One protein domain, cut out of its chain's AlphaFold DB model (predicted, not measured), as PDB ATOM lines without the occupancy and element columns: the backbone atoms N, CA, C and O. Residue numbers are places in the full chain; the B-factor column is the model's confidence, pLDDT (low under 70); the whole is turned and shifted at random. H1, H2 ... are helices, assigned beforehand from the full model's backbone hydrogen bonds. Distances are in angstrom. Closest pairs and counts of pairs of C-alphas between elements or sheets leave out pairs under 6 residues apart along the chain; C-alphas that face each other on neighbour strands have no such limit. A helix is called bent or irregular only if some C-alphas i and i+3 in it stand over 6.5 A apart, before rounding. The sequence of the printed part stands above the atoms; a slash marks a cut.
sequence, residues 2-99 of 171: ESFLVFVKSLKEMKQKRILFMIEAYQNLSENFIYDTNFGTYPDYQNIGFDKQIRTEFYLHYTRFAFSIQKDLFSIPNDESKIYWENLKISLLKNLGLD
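Overview. This is residues 2 to 99 of the 171 residues of an uncharacterized protein of Chryseobacterium sp. Leaf180 (UniProt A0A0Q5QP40). What is the main picture? H2 and H5 lie side by side and run opposite ways, H1 is set steeply across one end of this pair, H4 packs on H1, and H3 meets H4 at a corner. Residues 30 to 44, with no named element, lead from H2 out to H3. What is it made of? The printed part has 98 residues with five named helices, H1 to H5 in order, and no named strand: all helix. It is compact, with a radius of gyration of the C-alphas of 13.5 A and spans of 38 by 30 by 26 A.

Along the chain. Where are the helices? H1 is residues 2 to 10, from C-alpha 2 at (132.858, 197.917, 195.788), and H2 is residues 13 to 29, 23.1 A long. H3 is residues 45 to 55, 15.2 A, and H4 residues 57 to 67, 15.4 A. H5, residues 79 to 96, is 25.5 A long. Where does H5 end? At C-alpha 96, (135.074, 197.241, 183.770).

Arrangement. What does H1 touch? It touches residues 15 to 19 of H2, closest C-alphas Val 8 and Gln 16 at 5.6 A, at a steep tilt of 51 degrees. It touches H4 at a shallow 29 degrees, opposite ways, closest C-alphas Phe 4 and His 61 at 5.3 A. It only just touches H5, with 3 pairs of C-alphas within 8 A, closest Lys 9 and Leu 96 at 6.6 A. And the others? H2 and H5 touch by residues 24 to 28 and 81 to 85, closest C-alphas Gln 27 and Lys 82 at 6.0 A, at a shallow 9 degrees, opposite ways. H3 and H4 touch only at the corner, closest C-alphas Gln 53 and Tyr 59 at 5.1 A. Are the backbones helical throughout? In H1, H2, H4 and H5 every O i to N i+4 pair is within hydrogen-bond range; in irregular H3, where C-alphas 46 and 49 are 8.0 A apart, 4 of 7 are.

Size, cuts and confidence. How large is it? The C-alphas farthest apart, of Gln 46 and Asp 99, are 38.7 A apart. Which links are long? H2 to H3 and H4 to H5 are; the printed part has no cut. Where is confidence low? Residues 30 to 77 have pLDDT under 70, and the mean of the printed part is 70.0.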
ATOM      1  N   GLU A   2     133.171 196.613 196.418       77.81
ATOM      2  CA  GLU A   2     132.858 197.917 195.788       77.81
ATOM      3  C   GLU A   2     134.026 198.921 195.793       77.81
ATOM      4  O   GLU A   2     134.388 199.457 194.749       77.81
ATOM      5  N   SER A   3     134.703 199.096 196.930       77.88
ATOM      6  CA  SER A   3     135.872 199.986 197.049       77.88
ATOM      7  C   SER A   3     137.056 199.582 196.161       77.88
ATOM      8  O   SER A   3     137.841 200.433 195.746       77.88
ATOM      9  N   PHE A   4     137.191 198.291 195.853       79.44
ATOM     10  CA  PHE A   4     138.194 197.786 194.918       79.44
ATOM     11  C   PHE A   4     137.796 198.065 193.474       79.44
ATOM     12  O   PHE A   4     138.626 198.521 192.699       79.44
ATOM     13  N   LEU A   5     136.523 197.873 193.123       82.75
ATOM     14  CA  LEU A   5     136.009 198.226 191.800       82.75
ATOM     15  C   LEU A   5     136.144 199.723 191.507       82.75
ATOM     16  O   LEU A   5     136.571 200.078 190.414       82.75
ATOM     17  N   VAL A   6     135.830 200.593 192.473       86.38
ATOM     18  CA  VAL A   6     136.020 202.050 192.345       86.38
ATOM     19  C   VAL A   6     137.490 202.384 192.091       86.38
ATOM     20  O   VAL A   6     137.799 203.140 191.172       86.38
ATOM     21  N   PHE A   7     138.397 201.777 192.859       84.81
ATOM     22  CA  PHE A   7     139.832 201.957 192.663       84.81
ATOM     23  C   PHE A   7     140.295 201.464 191.292       84.81
ATOM     24  O   PHE A   7     140.954 202.198 190.570       84.81
ATOM     25  N   VAL A   8     139.933 200.246 190.882       84.50
ATOM     26  CA  VAL A   8     140.353 199.714 189.580       84.50
ATOM     27  C   VAL A   8     139.803 200.589 188.448       84.50
ATOM     28  O   VAL A   8     140.560 200.955 187.554       84.50
ATOM     29  N   LYS A   9     138.539 201.024 188.517       90.25
ATOM     30  CA  LYS A   9     137.930 201.918 187.515       90.25
ATOM     31  C   LYS A   9     138.637 203.267 187.370       90.25
ATOM     32  O   LYS A   9     138.585 203.841 186.287       90.25
ATOM     33  N   SER A  10     139.299 203.773 188.412       89.75
ATOM     34  CA  SER A  10     140.034 205.045 188.334       89.75
ATOM     35  C   SER A  10     141.366 204.931 187.578       89.75
ATOM     36  O   SER A  10     141.973 205.940 187.214       89.75
ATOM     37  N   LEU A  11     141.837 203.709 187.313       87.62
ATOM     38  CA  LEU A  11     143.100 203.450 186.631       87.62
ATOM     39  C   LEU A  11     142.926 203.380 185.110       87.62
ATOM     40  O   LEU A  11     141.866 203.046 184.592       87.62
ATOM     41  N   LYS A  12     144.021 203.602 184.372       88.75
ATOM     42  CA  LYS A  12     144.081 203.315 182.927       88.75
ATOM     43  C   LYS A  12     143.837 201.827 182.667       88.75
ATOM     44  O   LYS A  12     144.369 201.003 183.407       88.75
ATOM     45  N   GLU A  13     143.158 201.490 181.572       90.06
ATOM     46  CA  GLU A  13     142.775 200.113 181.209       90.06
ATOM     47  C   GLU A  13     143.923 199.097 181.349       90.06
ATOM     48  O   GLU A  13     143.774 198.063 181.990       90.06
ATOM     49  N   MET A  14     145.123 199.427 180.862       86.25
ATOM     50  CA  MET A  14     146.305 198.559 180.984       86.25
ATOM     51  C   MET A  14     146.681 198.226 182.440       86.25
ATOM     52  O   MET A  14     147.132 197.123 182.736       86.25
ATOM     53  N   LYS A  15     146.484 199.167 183.371       86.38
ATOM     54  CA  LYS A  15     146.705 198.937 184.802       86.38
ATOM     55  C   LYS A  15     145.576 198.101 185.402       86.38
ATOM     56  O   LYS A  15     145.864 197.257 186.242       86.38
ATOM     57  N   GLN A  16     144.334 198.290 184.948       88.56
ATOM     58  CA  GLN A  16     143.200 197.447 185.342       88.56
ATOM     59  C   GLN A  16     143.461 195.987 184.960       88.56
ATOM     60  O   GLN A  16     143.456 195.111 185.822       88.56
ATOM     61  N   LYS A  17     143.797 195.754 183.685       89.38
ATOM     62  CA  LYS A  17     144.163 194.445 183.134       89.38
ATOM     63  C   LYS A  17     145.309 193.810 183.913       89.38
ATOM     64  O   LYS A  17     145.150 192.707 184.418       89.38
ATOM     65  N   ARG A  18     146.418 194.531 184.123       85.88
ATOM     66  CA  ARG A  18     147.559 194.029 184.912       85.88
ATOM     67  C   ARG A  18     147.166 193.624 186.333       85.88
ATOM     68  O   ARG A  18     147.645 192.606 186.818       85.88
ATOM     69  N   ILE A  19     146.333 194.414 187.013       84.38
ATOM     70  CA  ILE A  19     145.855 194.073 188.359       84.38
ATOM     71  C   ILE A  19     145.111 192.740 188.331       84.38
ATOM     72  O   ILE A  19     145.444 191.849 189.105       84.38
ATOM     73  N   LEU A  20     144.152 192.582 187.419       88.62
ATOM     74  CA  LEU A  20     143.385 191.346 187.300       88.62
ATOM     75  C   LEU A  20     144.260 190.158 186.873       88.62
ATOM     76  O   LEU A  20     144.106 189.079 187.431       88.62
ATOM     77  N   PHE A  21     145.221 190.356 185.964       88.38
ATOM     78  CA  PHE A  21     146.176 189.320 185.559       88.38
ATOM     79  C   PHE A  21     147.064 188.851 186.702       88.38
ATOM     80  O   PHE A  21     147.375 187.670 186.786       88.38
ATOM     81  N   MET A  22     147.472 189.747 187.597       80.50
ATOM     82  CA  MET A  22     148.246 189.339 188.764       80.50
ATOM     83  C   MET A  22     147.406 188.509 189.746       80.50
ATOM     84  O   MET A  22     147.927 187.564 190.332       80.50
ATOM     85  N   ILE A  23     146.115 188.821 189.909       81.50
ATOM     86  CA  ILE A  23     145.205 188.009 190.735       81.50
ATOM     87  C   ILE A  23     144.987 186.637 190.084       81.50
ATOM     88  O   ILE A  23     145.103 185.619 190.759       81.50
ATOM     89  N   GLU A  24     144.757 186.604 188.769       87.00
ATOM     90  CA  GLU A  24     144.666 185.373 187.975       87.00
ATOM     91  C   GLU A  24     145.940 184.519 188.099       87.00
ATOM     92  O   GLU A  24     145.861 183.315 188.336       87.00
ATOM     93  N   ALA A  25     147.119 185.140 187.996       81.69
ATOM     94  CA  ALA A  25     148.406 184.466 188.144       81.69
ATOM     95  C   ALA A  25     148.598 183.910 189.553       81.69
ATOM     96  O   ALA A  25     149.067 182.788 189.701       81.69
ATOM     97  N   TYR A  26     148.192 184.646 190.587       78.31
ATOM     98  CA  TYR A  26     148.228 184.139 191.953       78.31
ATOM     99  C   TYR A  26     147.361 182.879 192.108       78.31
ATOM    100  O   TYR A  26     147.831 181.879 192.641       78.31
ATOM    101  N   GLN A  27     146.134 182.877 191.573       78.56
ATOM    102  CA  GLN A  27     145.232 181.719 191.668       78.56
ATOM    103  C   GLN A  27     145.742 180.485 190.912       78.56
ATOM    104  O   GLN A  27     145.545 179.362 191.371       78.56
ATOM    105  N   ASN A  28     146.394 180.680 189.762       80.94
ATOM    106  CA  ASN A  28     146.699 179.587 188.833       80.94
ATOM    107  C   ASN A  28     148.178 179.177 188.778       80.94
ATOM    108  O   ASN A  28     148.483 178.090 188.294       80.94
ATOM    109  N   LEU A  29     149.101 180.034 189.219       75.62
ATOM    110  CA  LEU A  29     150.552 179.837 189.081       75.62
ATOM    111  C   LEU A  29     151.301 179.889 190.419       75.62
ATOM    112  O   LEU A  29     152.524 179.786 190.412       75.62
ATOM    113  N   SER A  30     150.607 180.040 191.552       65.62
ATOM    114  CA  SER A  30     151.222 180.169 192.887       65.62
ATOM    115  C   SER A  30     152.127 179.002 193.284       65.62
ATOM    116  O   SER A  30     153.073 179.202 194.041       65.62
ATOM    117  N   GLU A  31     151.886 177.805 192.751       62.59
ATOM    118  CA  GLU A  31     152.712 176.616 193.001       62.59
ATOM    119  C   GLU A  31     153.963 176.542 192.105       62.59
ATOM    120  O   GLU A  31     154.842 175.707 192.317       62.59
ATOM    121  N   ASN A  32     154.075 177.399 191.087       60.38
ATOM    122  CA  ASN A  32     155.158 177.339 190.116       60.38
ATOM    123  C   ASN A  32     156.246 178.375 190.432       60.38
ATOM    124  O   ASN A  32     156.086 179.568 190.176       60.38
ATOM    125  N   PHE A  33     157.392 177.886 190.914       55.94
ATOM    126  CA  PHE A  33     158.547 178.686 191.342       55.94
ATOM    127  C   PHE A  33     159.107 179.645 190.274       55.94
ATOM    128  O   PHE A  33     159.816 180.590 190.614       55.94
ATOM    129  N   ILE A  34     158.815 179.412 188.990       50.81
ATOM    130  CA  ILE A  34     159.256 180.273 187.882       50.81
ATOM    131  C   ILE A  34     158.463 181.589 187.862       50.81
ATOM    132  O   ILE A  34     158.974 182.620 187.421       50.81
ATOM    133  N   TYR A  35     157.216 181.565 188.336       52.62
ATOM    134  CA  TYR A  35     156.325 182.715 188.346       52.62
ATOM    135  C   TYR A  35     156.336 183.337 189.739       52.62
ATOM    136  O   TYR A  35     155.466 183.074 190.566       52.62
ATOM    137  N   ASP A  36     157.326 184.191 190.004       55.47
ATOM    138  CA  ASP A  36     157.284 185.067 191.174       55.47
ATOM    139  C   ASP A  36     156.099 186.041 191.037       55.47
ATOM    140  O   ASP A  36     156.191 187.107 190.419       55.47
ATOM    141  N   THR A  37     154.956 185.635 191.591       52.09
ATOM    142  CA  THR A  37     153.704 186.401 191.611       52.09
ATOM    143  C   THR A  37     153.694 187.468 192.707       52.09
ATOM    144  O   THR A  37     152.679 188.135 192.913       52.09
ATOM    145  N   ASN A  38     154.820 187.711 193.393       54.72
ATOM    146  CA  ASN A  38     154.930 188.856 194.285       54.72
ATOM    147  C   ASN A  38     154.778 190.157 193.484       54.72
ATOM    148  O   ASN A  38     155.532 190.436 192.547       54.72
ATOM    149  N   PHE A  39     153.822 191.010 193.872       46.94
ATOM    150  CA  PHE A  39     153.515 192.239 193.129       46.94
ATOM    151  C   PHE A  39     154.562 193.367 193.315       46.94
ATOM    152  O   PHE A  39     154.240 194.536 193.110       46.94
ATOM    153  N   GLY A  40     155.807 193.055 193.697       45.81
ATOM    154  CA  GLY A  40     156.908 194.014 193.852       45.81
ATOM    155  C   GLY A  40     158.272 193.342 194.061       45.81
ATOM    156  O   GLY A  40     158.341 192.165 194.405       45.81
ATOM    157  N   THR A  41     159.360 194.081 193.829       40.75
ATOM    158  CA  THR A  41     160.727 193.683 194.212       40.75
ATOM    159  C   THR A  41     160.984 194.139 195.645       40.75
ATOM    160  O   THR A  41     161.169 195.336 195.869       40.75
ATOM    161  N   TYR A  42     160.971 193.215 196.606       46.78
ATOM    162  CA  TYR A  42     161.192 193.533 198.019       46.78
ATOM    163  C   TYR A  42     162.585 193.055 198.447       46.78
ATOM    164  O   TYR A  42     162.885 191.876 198.274       46.78
ATOM    165  N   PRO A  43     163.441 193.946 198.976       37.41
ATOM    166  CA  PRO A  43     164.780 193.568 199.413       37.41
ATOM    167  C   PRO A  43     164.794 192.702 200.678       37.41
ATOM    168  O   PRO A  43     165.827 192.111 200.966       37.41
ATOM    169  N   ASP A  44     163.680 192.614 201.418       39.94
ATOM    170  CA  ASP A  44     163.662 191.953 202.722       39.94
ATOM    171  C   ASP A  44     162.383 191.133 202.944       39.94
ATOM    172  O   ASP A  44     161.274 191.674 202.966       39.94
ATOM    173  N   TYR A  45     162.536 189.810 203.080       46.72
ATOM    174  CA  TYR A  45     161.427 188.847 203.078       46.72
ATOM    175  C   TYR A  45     160.594 188.849 204.366       46.72
ATOM    176  O   TYR A  45     159.428 188.456 204.341       46.72
ATOM    177  N   GLN A  46     161.153 189.336 205.476       40.44
ATOM    178  CA  GLN A  46     160.512 189.266 206.795       40.44
ATOM    179  C   GLN A  46     159.349 190.256 206.971       40.44
ATOM    180  O   GLN A  46     158.429 189.986 207.735       40.44
ATOM    181  N   ASN A  47     159.342 191.368 206.226       41.00
ATOM    182  CA  ASN A  47     158.333 192.431 206.351       41.00
ATOM    183  C   ASN A  47     157.435 192.576 205.114       41.00
ATOM    184  O   ASN A  47     156.630 193.504 205.039       41.00
ATOM    185  N   ILE A  48     157.533 191.650 204.152       49.31
ATOM    186  CA  ILE A  48     156.827 191.705 202.864       49.31
ATOM    187  C   ILE A  48     155.323 191.938 203.037       49.31
ATOM    188  O   ILE A  48     154.758 192.762 202.328       49.31
ATOM    189  N   GLY A  49     154.661 191.236 203.962       47.44
ATOM    190  CA  GLY A  49     153.209 191.351 204.147       47.44
ATOM    191  C   GLY A  49     152.759 192.749 204.583       47.44
ATOM    192  O   GLY A  49     151.772 193.268 204.064       47.44
ATOM    193  N   PHE A  50     153.516 193.380 205.482       45.22
ATOM    194  CA  PHE A  50     153.197 194.688 206.057       45.22
ATOM    195  C   PHE A  50     153.636 195.836 205.133       45.22
ATOM    196  O   PHE A  50     152.887 196.783 204.892       45.22
ATOM    197  N   ASP A  51     154.818 195.708 204.523       44.78
ATOM    198  CA  ASP A  51     155.373 196.695 203.593       44.78
ATOM    199  C   ASP A  51     154.549 196.778 202.293       44.78
ATOM    200  O   ASP A  51     154.316 197.870 201.766       44.78
ATOM    201  N   LYS A  52     154.012 195.635 201.830       51.69
ATOM    202  CA  LYS A  52     153.027 195.556 200.739       51.69
ATOM    203  C   LYS A  52     151.803 196.429 201.033       51.69
ATOM    204  O   LYS A  52     151.445 197.256 200.202       51.69
ATOM    205  N   GLN A  53     151.198 196.286 202.214       47.97
ATOM    206  CA  GLN A  53     149.930 196.936 202.574       47.97
ATOM    207  C   GLN A  53     150.033 198.456 202.762       47.97
ATOM    208  O   GLN A  53     149.080 199.168 202.449       47.97
ATOM    209  N   ILE A  54     151.169 198.957 203.254       44.59
ATOM    210  CA  ILE A  54     151.326 200.373 203.623       44.59
ATOM    211  C   ILE A  54     151.827 201.232 202.456       44.59
ATOM    212  O   ILE A  54     151.437 202.391 202.336       44.59
ATOM    213  N   ARG A  55     152.681 200.697 201.572       45.88
ATOM    214  CA  ARG A  55     153.400 201.534 200.590       45.88
ATOM    215  C   ARG A  55     152.674 201.783 199.277       45.88
ATOM    216  O   ARG A  55     153.126 202.611 198.489       45.88
ATOM    217  N   THR A  56     151.597 201.058 198.988       56.84
ATOM    218  CA  THR A  56     150.965 201.128 197.664       56.84
ATOM    219  C   THR A  56     149.447 201.041 197.754       56.84
ATOM    220  O   THR A  56     148.889 200.093 198.304       56.84
ATOM    221  N   GLU A  57     148.763 202.013 197.142       59.03
ATOM    222  CA  GLU A  57     147.295 202.044 197.069       59.03
ATOM    223  C   GLU A  57     146.728 200.747 196.478       59.03
ATOM    224  O   GLU A  57     145.707 200.244 196.938       59.03
ATOM    225  N   PHE A  58     147.441 200.149 195.515       60.22
ATOM    226  CA  PHE A  58     147.085 198.850 194.957       60.22
ATOM    227  C   PHE A  58     146.894 197.783 196.044       60.22
ATOM    228  O   PHE A  58     145.849 197.137 196.073       60.22
ATOM    229  N   TYR A  59     147.863 197.608 196.943       60.31
ATOM    230  CA  TYR A  59     147.769 196.591 197.983       60.31
ATOM    231  C   TYR A  59     146.773 196.973 199.073       60.31
ATOM    232  O   TYR A  59     146.080 196.091 199.556       60.31
ATOM    233  N   LEU A  60     146.597 198.258 199.398       63.66
ATOM    234  CA  LEU A  60     145.523 198.686 200.300       63.66
ATOM    235  C   LEU A  60     144.145 198.234 199.781       63.66
ATOM    236  O   LEU A  60     143.343 197.657 200.523       63.66
ATOM    237  N   HIS A  61     143.868 198.467 198.495       63.78
ATOM    238  CA  HIS A  61     142.600 198.087 197.873       63.78
ATOM    239  C   HIS A  61     142.500 196.579 197.606       63.78
ATOM    240  O   HIS A  61     141.435 196.003 197.832       63.78
ATOM    241  N   TYR A  62     143.585 195.925 197.184       65.50
ATOM    242  CA  TYR A  62     143.639 194.476 196.979       65.50
ATOM    243  C   TYR A  62     143.482 193.708 198.291       65.50
ATOM    244  O   TYR A  62     142.727 192.751 198.340       65.50
ATOM    245  N   THR A  63     144.110 194.146 199.381       62.66
ATOM    246  CA  THR A  63     143.971 193.522 200.698       62.66
ATOM    247  C   THR A  63     142.543 193.659 201.220       62.66
ATOM    248  O   THR A  63     141.957 192.669 201.642       62.66
ATOM    249  N   ARG A  64     141.918 194.840 201.106       66.06
ATOM    250  CA  ARG A  64     140.489 195.019 201.440       66.06
ATOM    251  C   ARG A  64     139.571 194.151 200.577       66.06
ATOM    252  O   ARG A  64     138.561 193.652 201.060       66.06
ATOM    253  N   PHE A  65     139.907 193.984 199.302       65.62
ATOM    254  CA  PHE A  65     139.204 193.074 198.404       65.62
ATOM    255  C   PHE A  65     139.372 191.616 198.827       65.62
ATOM    256  O   PHE A  65     138.368 190.931 198.986       65.62
ATOM    257  N   ALA A  66     140.604 191.182 199.081       61.12
ATOM    258  CA  ALA A  66     140.945 189.828 199.487       61.12
ATOM    259  C   ALA A  66     140.293 189.449 200.823       61.12
ATOM    260  O   ALA A  66     139.689 188.392 200.910       61.12
ATOM    261  N   PHE A  67     140.291 190.343 201.816       60.22
ATOM    262  CA  PHE A  67     139.560 190.139 203.074       60.22
ATOM    263  C   PHE A  67     138.033 190.200 202.920       60.22
ATOM    264  O   PHE A  67     137.313 189.692 203.772       60.22
ATOM    265  N   SER A  68     137.513 190.822 201.852       59.88
ATOM    266  CA  SER A  68     136.073 190.795 201.549       59.88
ATOM    267  C   SER A  68     135.623 189.502 200.864       59.88
ATOM    268  O   SER A  68     134.426 189.293 200.682       59.88
ATOM    269  N   ILE A  69     136.570 188.645 200.482       60.28
ATOM    270  CA  ILE A  69     136.311 187.312 199.952       60.28
ATOM    271  C   ILE A  69     136.329 186.358 201.147       60.28
ATOM    272  O   ILE A  69     137.337 186.217 201.828       60.28
ATOM    273  N   GLN A  70     135.190 185.722 201.428       53.69
ATOM    274  CA  GLN A  70     134.975 184.903 202.632       53.69
ATOM    275  C   GLN A  70     135.859 183.643 202.724       53.69
ATOM    276  O   GLN A  70     135.841 182.973 203.752       53.69
ATOM    277  N   LYS A  71     136.610 183.304 201.667       55.16
ATOM    278  CA  LYS A  71     137.518 182.153 201.626       55.16
ATOM    279  C   LYS A  71     138.967 182.632 201.581       55.16
ATOM    280  O   LYS A  71     139.324 183.505 200.796       55.16
ATOM    281  N   ASP A  72     139.760 182.056 202.469       50.12
ATOM    282  CA  ASP A  72     141.037 182.542 202.979       50.12
ATOM    283  C   ASP A  72     142.128 182.727 201.899       50.12
ATOM    284  O   ASP A  72     142.895 181.818 201.593       50.12
ATOM    285  N   LEU A  73     142.222 183.926 201.314       49.38
ATOM    286  CA  LEU A  73     143.227 184.294 200.298       49.38
ATOM    287  C   LEU A  73     144.657 184.447 200.847       49.38
ATOM    288  O   LEU A  73     145.569 184.729 200.074       49.38
ATOM    289  N   PHE A  74     144.862 184.300 202.161       45.66
ATOM    290  CA  PHE A  74     146.201 184.218 202.757       45.66
ATOM    291  C   PHE A  74     146.765 182.794 202.741       45.66
ATOM    292  O   PHE A  74     147.950 182.603 203.014       45.66
ATOM    293  N   SER A  75     145.930 181.811 202.401       54.41
ATOM    294  CA  SER A  75     146.318 180.418 202.210       54.41
ATOM    295  C   SER A  75     146.612 180.118 200.735       54.41
ATOM    296  O   SER A  75     146.196 180.855 199.839       54.41
ATOM    297  N   ILE A  76     147.380 179.054 200.478       62.00
ATOM    298  CA  ILE A  76     147.683 178.581 199.119       62.00
ATOM    299  C   ILE A  76     146.354 178.358 198.371       62.00
ATOM    300  O   ILE A  76     145.487 177.668 198.913       62.00
ATOM    301  N   PRO A  77     146.169 178.924 197.159       69.12
ATOM    302  CA  PRO A  77     144.944 178.754 196.384       69.12
ATOM    303  C   PRO A  77     144.533 177.287 196.240       69.12
ATOM    304  O   PRO A  77     145.316 176.458 195.784       69.12
ATOM    305  N   ASN A  78     143.286 176.979 196.588       74.62
ATOM    306  CA  ASN A  78     142.697 175.649 196.449       74.62
ATOM    307  C   ASN A  78     141.626 175.649 195.345       74.62
ATOM    308  O   ASN A  78     141.297 176.687 194.767       74.62
ATOM    309  N   ASP A  79     141.066 174.485 195.024       81.12
ATOM    310  CA  ASP A  79     140.093 174.379 193.928       81.12
ATOM    311  C   ASP A  79     138.847 175.246 194.159       81.12
ATOM    312  O   ASP A  79     138.309 175.845 193.226       81.12
ATOM    313  N   GLU A  80     138.430 175.406 195.415       80.62
ATOM    314  CA  GLU A  80     137.305 176.270 195.760       80.62
ATOM    315  C   GLU A  80     137.609 177.756 195.522       80.62
ATOM    316  O   GLU A  80     136.740 178.487 195.037       80.62
ATOM    317  N   SER A  81     138.824 178.218 195.846       76.75
ATOM    318  CA  SER A  81     139.237 179.606 195.617       76.75
ATOM    319  C   SER A  81     139.354 179.914 194.126       76.75
ATOM    320  O   SER A  81     138.942 180.993 193.695       76.75
ATOM    321  N   LYS A  82     139.828 178.949 193.325       82.19
ATOM    322  CA  LYS A  82     139.896 179.053 191.860       82.19
ATOM    323  C   LYS A  82     138.501 179.178 191.240       82.19
ATOM    324  O   LYS A  82     138.264 180.100 190.461       82.19
ATOM    325  N   ILE A  83     137.551 178.328 191.638       84.25
ATOM    326  CA  ILE A  83     136.153 178.401 191.164       84.25
ATOM    327  C   ILE A  83     135.510 179.736 191.553       84.25
ATOM    328  O   ILE A  83     134.824 180.373 190.750       84.25
ATOM    329  N   TYR A  84     135.735 180.183 192.789       83.69
ATOM    330  CA  TYR A  84     135.219 181.467 193.247       83.69
ATOM    331  C   TYR A  84     135.795 182.634 192.432       83.69
ATOM    332  O   TYR A  84     135.053 183.532 192.023       83.69
ATOM    333  N   TRP A  85     137.101 182.602 192.153       85.94
ATOM    334  CA  TRP A  85     137.759 183.594 191.315       85.94
ATOM    335  C   TRP A  85     137.190 183.631 189.894       85.94
ATOM    336  O   TRP A  85     136.921 184.725 189.407       85.94
ATOM    337  N   GLU A  86     136.927 182.491 189.250       87.62
ATOM    338  CA  GLU A  86     136.316 182.462 187.910       87.62
ATOM    339  C   GLU A  86     134.965 183.194 187.871       87.62
ATOM    340  O   GLU A  86     134.731 184.048 187.011       87.62
ATOM    341  N   ASN A  87     134.102 182.942 188.857       87.69
ATOM    342  CA  ASN A  87     132.810 183.623 188.968       87.69
ATOM    343  C   ASN A  87     132.974 185.132 189.204       87.69
ATOM    344  O   ASN A  87     132.276 185.959 188.607       87.69
ATOM    345  N   LEU A  88     133.923 185.505 190.063       86.31
ATOM    346  CA  LEU A  88     134.206 186.898 190.379       86.31
ATOM    347  C   LEU A  88     134.807 187.644 189.184       86.31
ATOM    348  O   LEU A  88     134.395 188.769 188.900       86.31
ATOM    349  N   LYS A  89     135.722 187.011 188.445       89.94
ATOM    350  CA  LYS A  89     136.344 187.535 187.227       89.94
ATOM    351  C   LYS A  89     135.289 187.927 186.202       89.94
ATOM    352  O   LYS A  89     135.341 189.045 185.701       89.94
ATOM    353  N   ILE A  90     134.290 187.079 185.951       90.88
ATOM    354  CA  ILE A  90     133.188 187.394 185.022       90.88
ATOM    355  C   ILE A  90     132.492 188.705 185.422       90.88
ATOM    356  O   ILE A  90     132.284 189.587 184.584       90.88
ATOM    357  N   SER A  91     132.181 188.870 186.711       90.00
ATOM    358  CA  SER A  91     131.564 190.096 187.229       90.00
ATOM    359  C   SER A  91     132.492 191.309 187.113       90.00
ATOM    360  O   SER A  91     132.056 192.380 186.682       90.00
ATOM    361  N   LEU A  92     133.776 191.161 187.454       90.19
ATOM    362  CA  LEU A  92     134.769 192.235 187.368       90.19
ATOM    363  C   LEU A  92     134.956 192.714 185.921       90.19
ATOM    364  O   LEU A  92     134.878 193.915 185.673       90.19
ATOM    365  N   LEU A  93     135.128 191.795 184.968       93.69
ATOM    366  CA  LEU A  93     135.295 192.119 183.548       93.69
ATOM    367  C   LEU A  93     134.072 192.857 182.997       93.69
ATOM    368  O   LEU A  93     134.223 193.921 182.396       93.69
ATOM    369  N   LYS A  94     132.859 192.372 183.301       93.25
ATOM    370  CA  LYS A  94     131.609 193.050 182.927       93.25
ATOM    371  C   LYS A  94     131.538 194.467 183.498       93.25
ATOM    372  O   LYS A  94     131.187 195.401 182.785       93.25
ATOM    373  N   ASN A  95     131.883 194.642 184.774       91.19
ATOM    374  CA  ASN A  95     131.846 195.947 185.436       91.19
ATOM    375  C   ASN A  95     132.878 196.940 184.888       91.19
ATOM    376  O   ASN A  95     132.657 198.148 184.998       91.19
ATOM    377  N   LEU A  96     133.992 196.445 184.350       91.69
ATOM    378  CA  LEU A  96     135.074 197.241 183.770       91.69
ATOM    379  C   LEU A  96     134.938 197.427 182.252       91.69
ATOM    380  O   LEU A  96     135.719 198.173 181.672       91.69
ATOM    381  N   GLY A  97     133.958 196.781 181.611       93.44
ATOM    382  CA  GLY A  97     133.795 196.820 180.157       93.44
ATOM    383  C   GLY A  97     134.918 196.102 179.401       93.44
ATOM    384  O   GLY A  97     135.228 196.477 178.275       93.44
ATOM    385  N   LEU A  98     135.548 195.098 180.018       92.88
ATOM    386  CA  LEU A  98     136.636 194.322 179.423       92.88
ATOM    387  C   LEU A  98     136.088 193.053 178.760       92.88
ATOM    388  O   LEU A  98     135.338 192.299 179.380       92.88
ATOM    389  N   ASP A  99     136.499 192.793 177.519       94.31
ATOM    390  CA  ASP A  99     136.152 191.557 176.818       94.31
ATOM    391  C   ASP A  99     136.929 190.361 177.386       94.31
ATOM    392  O   ASP A  99     138.152 190.413 177.536       94.31
TER     393      ASP A  99